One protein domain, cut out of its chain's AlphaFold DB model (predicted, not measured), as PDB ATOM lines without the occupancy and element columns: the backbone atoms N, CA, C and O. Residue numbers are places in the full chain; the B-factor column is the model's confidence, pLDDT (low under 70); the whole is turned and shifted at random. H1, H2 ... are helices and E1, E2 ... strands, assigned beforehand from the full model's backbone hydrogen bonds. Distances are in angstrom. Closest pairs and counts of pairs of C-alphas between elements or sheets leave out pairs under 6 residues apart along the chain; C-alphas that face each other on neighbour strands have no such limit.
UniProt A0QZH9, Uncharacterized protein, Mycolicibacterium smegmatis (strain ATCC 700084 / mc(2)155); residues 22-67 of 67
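AT A GLANCE: This is residues 22 to 67 of the 67 residues of an uncharacterized protein of Mycolicibacterium smegmatis (strain ATCC 700084 / mc(2)155) (UniProt A0QZH9). A long, narrow hairpin of two strands, E1 and E2, makes one end of a strung-out model; the short helices H1 and H2 follow one after the other, and the tail 59 to 67 makes the other end. The printed part has 46 residues, in the order E1, E2, H1, H2, with an antiparallel sheet E1 - E2 and a mixed class. It is extended, with a radius of gyration of the C-alphas of 17.0 A and spans of 49 by 28 by 16 A.

IN THESE COORDINATES: E1, residues 26 to 32, begins at C-alpha 26 (24.358, 26.930, -5.283) and is 19.8 A long. E2, residues 35 to 41, is 19.5 A long. H1 holds residues 44 to 51, 10.9 A. H2, residues 55 to 58, ends at C-alpha 58 (44.730, 11.691, 7.609).

HOW THE PARTS SIT: E1 and E2 form a hairpin, antiparallel at 167 degrees; N 28 and O 39 are 2.8 A apart, within hydrogen-bond range. H1 and H2 are apart, and H2 is apart from both strands. In H1 every O i to N i+4 pair is within hydrogen-bond range; H2 is too short for such a pair.

THE WHOLE: The C-alphas of Pro 33 and Asn 67, the two farthest apart, are 49.4 A apart. The printed part has no cut, and its three links are tight. Residues 53 to 67 are among the 22 with pLDDT under 70.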
ATOM      1  N   LEU A  22      33.322  27.872  -9.594       62.50
ATOM      2  CA  LEU A  22      33.384  26.414  -9.412       62.50
ATOM      3  C   LEU A  22      33.501  26.005  -7.935       62.50
ATOM      4  O   LEU A  22      33.280  24.835  -7.597       62.50
ATOM      5  N   ALA A  23      33.874  26.947  -7.066       61.75
ATOM      6  CA  ALA A  23      33.906  26.802  -5.611       61.75
ATOM      7  C   ALA A  23      32.656  27.351  -4.918       61.75
ATOM      8  O   ALA A  23      32.387  26.975  -3.778       61.75
ATOM      9  N   ALA A  24      31.875  28.190  -5.599       71.44
ATOM     10  CA  ALA A  24      30.628  28.714  -5.069       71.44
ATOM     11  C   ALA A  24      29.597  27.591  -4.872       71.44
ATOM     12  O   ALA A  24      29.448  26.701  -5.711       71.44
ATOM     13  N   ALA A  25      28.897  27.628  -3.738       67.12
ATOM     14  CA  ALA A  25      27.731  26.790  -3.501       67.12
ATOM     15  C   ALA A  25      26.511  27.388  -4.211       67.12
ATOM     16  O   ALA A  25      26.344  28.608  -4.229       67.12
ATOM     17  N   ASP A  26      25.662  26.529  -4.763       78.00
ATOM     18  CA  ASP A  26      24.358  26.930  -5.283       78.00
ATOM     19  C   ASP A  26      23.359  27.007  -4.122       78.00
ATOM     20  O   ASP A  26      23.312  26.101  -3.288       78.00
ATOM     21  N   ILE A  27      22.602  28.098  -4.023       78.25
ATOM     22  CA  ILE A  27      21.724  28.373  -2.883       78.25
ATOM     23  C   ILE A  27      20.303  28.575  -3.391       78.25
ATOM     24  O   ILE A  27      20.015  29.522  -4.118       78.25
ATOM     25  N   VAL A  28      19.396  27.721  -2.924       83.69
ATOM     26  CA  VAL A  28      17.960  27.822  -3.178       83.69
ATOM     27  C   VAL A  28      17.264  28.187  -1.875       83.69
ATOM     28  O   VAL A  28      17.379  27.480  -0.875       83.69
ATOM     29  N   VAL A  29      16.527  29.297  -1.888       82.88
ATOM     30  CA  VAL A  29      15.698  29.735  -0.761       82.88
ATOM     31  C   VAL A  29      14.237  29.606  -1.162       82.88
ATOM     32  O   VAL A  29      13.771  30.306  -2.056       82.88
ATOM     33  N   GLN A  30      13.513  28.726  -0.482       86.81
ATOM     34  CA  GLN A  30      12.074  28.572  -0.631       86.81
ATOM     35  C   GLN A  30      11.397  29.137   0.616       86.81
ATOM     36  O   GLN A  30      11.549  28.610   1.717       86.81
ATOM     37  N   GLN A  31      10.696  30.256   0.455       82.56
ATOM     38  CA  GLN A  31       9.981  30.901   1.552       82.56
ATOM     39  C   GLN A  31       8.513  30.480   1.536       82.56
ATOM     40  O   GLN A  31       7.844  30.632   0.513       82.56
ATOM     41  N   ASN A  32       8.001  30.017   2.679       83.94
ATOM     42  CA  ASN A  32       6.570  29.819   2.892       83.94
ATOM     43  C   ASN A  32       6.091  30.737   4.029       83.94
ATOM     44  O   ASN A  32       6.882  31.156   4.873       83.94
ATOM     45  N   PRO A  33       4.790  31.056   4.119       80.38
ATOM     46  CA  PRO A  33       4.269  31.794   5.264       80.38
ATOM     47  C   PRO A  33       4.612  31.070   6.576       80.38
ATOM     48  O   PRO A  33       4.165  29.949   6.811       80.38
ATOM     49  N   GLY A  34       5.437  31.703   7.413       82.56
ATOM     50  CA  GLY A  34       5.881  31.155   8.698       82.56
ATOM     51  C   GLY A  34       7.133  30.267   8.663       82.56
ATOM     52  O   GLY A  34       7.557  29.824   9.729       82.56
ATOM     53  N   ASN A  35       7.761  30.020   7.504       81.25
ATOM     54  CA  ASN A  35       9.064  29.345   7.440       81.25
ATOM     55  C   ASN A  35       9.950  29.848   6.281       81.25
ATOM     56  O   ASN A  35       9.494  30.473   5.329       81.25
ATOM     57  N   ALA A  36      11.239  29.530   6.343       82.81
ATOM     58  CA  ALA A  36      12.113  29.605   5.183       82.81
ATOM     59  C   ALA A  36      12.949  28.330   5.128       82.81
ATOM     60  O   ALA A  36      13.620  27.979   6.100       82.81
ATOM     61  N   GLN A  37      12.905  27.639   3.996       85.38
ATOM     62  CA  GLN A  37      13.787  26.525   3.706       85.38
ATOM     63  C   GLN A  37      14.952  27.036   2.864       85.38
ATOM     64  O   GLN A  37      14.764  27.557   1.766       85.38
ATOM     65  N   ILE A  38      16.165  26.895   3.391       82.38
ATOM     66  CA  ILE A  38      17.400  27.265   2.700       82.38
ATOM     67  C   ILE A  38      18.142  25.968   2.388       82.38
ATOM     68  O   ILE A  38      18.513  25.232   3.300       82.38
ATOM     69  N   VAL A  39      18.347  25.686   1.105       84.31
ATOM     70  CA  VAL A  39      19.138  24.550   0.626       84.31
ATOM     71  C   VAL A  39      20.396  25.097  -0.030       84.31
ATOM     72  O   VAL A  39      20.315  25.818  -1.019       84.31
ATOM     73  N   ALA A  40      21.558  24.749   0.517       77.88
ATOM     74  CA  ALA A  40      22.852  25.073  -0.070       77.88
ATOM     75  C   ALA A  40      23.493  23.793  -0.618       77.88
ATOM     76  O   ALA A  40      23.784  22.863   0.134       77.88
ATOM     77  N   THR A  41      23.721  23.748  -1.926       81.56
ATOM     78  CA  THR A  41      24.391  22.646  -2.615       81.56
ATOM     79  C   THR A  41      25.858  23.013  -2.835       81.56
ATOM     80  O   THR A  41      26.136  23.989  -3.534       81.56
ATOM     81  N   PRO A  42      26.826  22.259  -2.280       75.81
ATOM     82  CA  PRO A  42      28.241  22.558  -2.473       75.81
ATOM     83  C   PRO A  42      28.651  22.558  -3.953       75.81
ATOM     84  O   PRO A  42      28.268  21.669  -4.724       75.81
ATOM     85  N   GLY A  43      29.488  23.530  -4.333       74.38
ATOM     86  CA  GLY A  43      30.059  23.642  -5.675       74.38
ATOM     87  C   GLY A  43      30.886  22.419  -6.084       74.38
ATOM     88  O   GLY A  43      31.284  21.596  -5.255       74.38
ATOM     89  N   ALA A  44      31.163  22.281  -7.382       74.44
ATOM     90  CA  ALA A  44      31.847  21.106  -7.935       74.44
ATOM     91  C   ALA A  44      33.212  20.833  -7.276       74.44
ATOM     92  O   ALA A  44      33.539  19.684  -6.980       74.44
ATOM     93  N   THR A  45      33.981  21.884  -6.987       68.69
ATOM     94  CA  THR A  45      35.289  21.753  -6.323       68.69
ATOM     95  C   THR A  45      35.165  21.408  -4.840       68.69
ATOM     96  O   THR A  45      35.939  20.592  -4.347       68.69
ATOM     97  N   ALA A  46      34.157  21.935  -4.136       70.88
ATOM     98  CA  ALA A  46      33.881  21.581  -2.743       70.88
ATOM     99  C   ALA A  46      33.469  20.104  -2.605       70.88
ATOM    100  O   ALA A  46      33.909  19.421  -1.682       70.88
ATOM    101  N   ARG A  47      32.693  19.577  -3.564       72.19
ATOM    102  CA  ARG A  47      32.360  18.144  -3.627       72.19
ATOM    103  C   ARG A  47      33.596  17.278  -3.857       72.19
ATOM    104  O   ARG A  47      33.757  16.270  -3.176       72.19
ATOM    105  N   HIS A  48      34.477  17.682  -4.771       69.25
ATOM    106  CA  HIS A  48      35.726  16.965  -5.027       69.25
ATOM    107  C   HIS A  48      36.661  16.988  -3.807       69.25
ATOM    108  O   HIS A  48      37.197  15.957  -3.419       69.25
ATOM    109  N   ALA A  49      36.798  18.136  -3.137       67.62
ATOM    110  CA  ALA A  49      37.569  18.245  -1.900       67.62
ATOM    111  C   ALA A  49      36.999  17.360  -0.780       67.62
ATOM    112  O   ALA A  49      37.764  16.733  -0.055       67.62
ATOM    113  N   GLY A  50      35.669  17.255  -0.673       68.38
ATOM    114  CA  GLY A  50      34.997  16.335   0.247       68.38
ATOM    115  C   GLY A  50      35.328  14.863  -0.016       68.38
ATOM    116  O   GLY A  50      35.556  14.114   0.925       68.38
ATOM    117  N   GLN A  51      35.430  14.448  -1.283       73.00
ATOM    118  CA  GLN A  51      35.837  13.080  -1.649       73.00
ATOM    119  C   GLN A  51      37.297  12.775  -1.297       73.00
ATOM    120  O   GLN A  51      37.651  11.621  -1.075       73.00
ATOM    121  N   LEU A  52      38.139  13.807  -1.247       71.00
ATOM    122  CA  LEU A  52      39.540  13.706  -0.847       71.00
ATOM    123  C   LEU A  52      39.734  13.842   0.671       71.00
ATOM    124  O   LEU A  52      40.870  13.756   1.142       71.00
ATOM    125  N   GLN A  53      38.664  14.060   1.448       67.31
ATOM    126  CA  GLN A  53      38.776  14.089   2.902       67.31
ATOM    127  C   GLN A  53      39.160  12.702   3.407       67.31
ATOM    128  O   GLN A  53      38.405  11.736   3.307       67.31
ATOM    129  N   LEU A  54      40.358  12.622   3.978       68.75
ATOM    130  CA  LEU A  54      40.793  11.446   4.706       68.75
ATOM    131  C   LEU A  54      40.026  11.366   6.034       68.75
ATOM    132  O   LEU A  54      39.798  12.398   6.677       68.75
ATOM    133  N   PRO A  55      39.671  10.160   6.494       65.56
ATOM    134  CA  PRO A  55      39.108   9.990   7.823       65.56
ATOM    135  C   PRO A  55      40.070  10.530   8.895       65.56
ATOM    136  O   PRO A  55      41.289  10.371   8.797       65.56
ATOM    137  N   PHE A  56      39.501  11.202   9.902       64.19
ATOM    138  CA  PHE A  56      40.167  11.659  11.131       64.19
ATOM    139  C   PHE A  56      41.566  12.271  10.930       64.19
ATOM    140  O   PHE A  56      42.555  11.803  11.493       64.19
ATOM    141  N   GLY A  57      41.665  13.330  10.121       65.81
ATOM    142  CA  GLY A  57      42.906  14.103  10.000       65.81
ATOM    143  C   GLY A  57      44.043  13.385   9.267       65.81
ATOM    144  O   GLY A  57      45.203  13.729   9.470       65.81
ATOM    145  N   GLY A  58      43.731  12.399   8.418       62.84
ATOM    146  CA  GLY A  58      44.730  11.691   7.609       62.84
ATOM    147  C   GLY A  58      45.142  10.325   8.150       62.84
ATOM    148  O   GLY A  58      45.899   9.610   7.495       62.84
ATOM    149  N   ALA A  59      44.629   9.926   9.314       64.62
ATOM    150  CA  ALA A  59      44.891   8.615   9.881       64.62
ATOM    151  C   ALA A  59      43.992   7.559   9.219       64.62
ATOM    152  O   ALA A  59      42.899   7.257   9.695       64.62
ATOM    153  N   MET A  60      44.481   6.938   8.142       64.25
ATOM    154  CA  MET A  60      43.799   5.811   7.475       64.25
ATOM    155  C   MET A  60      43.562   4.614   8.418       64.25
ATOM    156  O   MET A  60      42.683   3.797   8.168       64.25
ATOM    157  N   ASN A  61      44.293   4.558   9.537       64.94
ATOM    158  CA  ASN A  61      44.194   3.521  10.565       64.94
ATOM    159  C   ASN A  61      43.158   3.852  11.657       64.94
ATOM    160  O   ASN A  61      42.933   3.034  12.543       64.94
ATOM    161  N   ALA A  62      42.567   5.054  11.648       60.22
ATOM    162  CA  ALA A  62      41.574   5.466  12.644       60.22
ATOM    163  C   ALA A  62      40.191   4.842  12.393       60.22
ATOM    164  O   ALA A  62      39.373   4.768  13.307       60.22
ATOM    165  N   LEU A  63      39.933   4.353  11.175       63.84
ATOM    166  CA  LEU A  63      38.749   3.554  10.860       63.84
ATOM    167  C   LEU A  63      38.994   2.087  11.224       63.84
ATOM    168  O   LEU A  63      39.061   1.220  10.356       63.84
ATOM    169  N   ILE A  64      39.138   1.797  12.517       63.06
ATOM    170  CA  ILE A  64      39.094   0.420  13.020       63.06
ATOM    171  C   ILE A  64      37.621  -0.000  13.056       63.06
ATOM    172  O   ILE A  64      36.988  -0.023  14.108       63.06
ATOM    173  N   PHE A  65      37.041  -0.300  11.895       64.56
ATOM    174  CA  PHE A  65      35.843  -1.129  11.856       64.56
ATOM    175  C   PHE A  65      36.313  -2.585  11.865       64.56
ATOM    176  O   PHE A  65      36.740  -3.120  10.845       64.56
ATOM    177  N   HIS A  66      36.309  -3.196  13.053       51.84
ATOM    178  CA  HIS A  66      36.355  -4.653  13.190       51.84
ATOM    179  C   HIS A  66      35.058  -5.227  12.602       51.84
ATOM    180  O   HIS A  66      33.977  -4.719  12.907       51.84
ATOM    181  N   ASN A  67      35.189  -6.251  11.758       49.97
ATOM    182  CA  ASN A  67      34.082  -7.078  11.280       49.97
ATOM    183  C   ASN A  67      33.853  -8.246  12.241       49.97
ATOM    184  O   ASN A  67      34.874  -8.849  12.645       49.97
TER     185      ASN A  67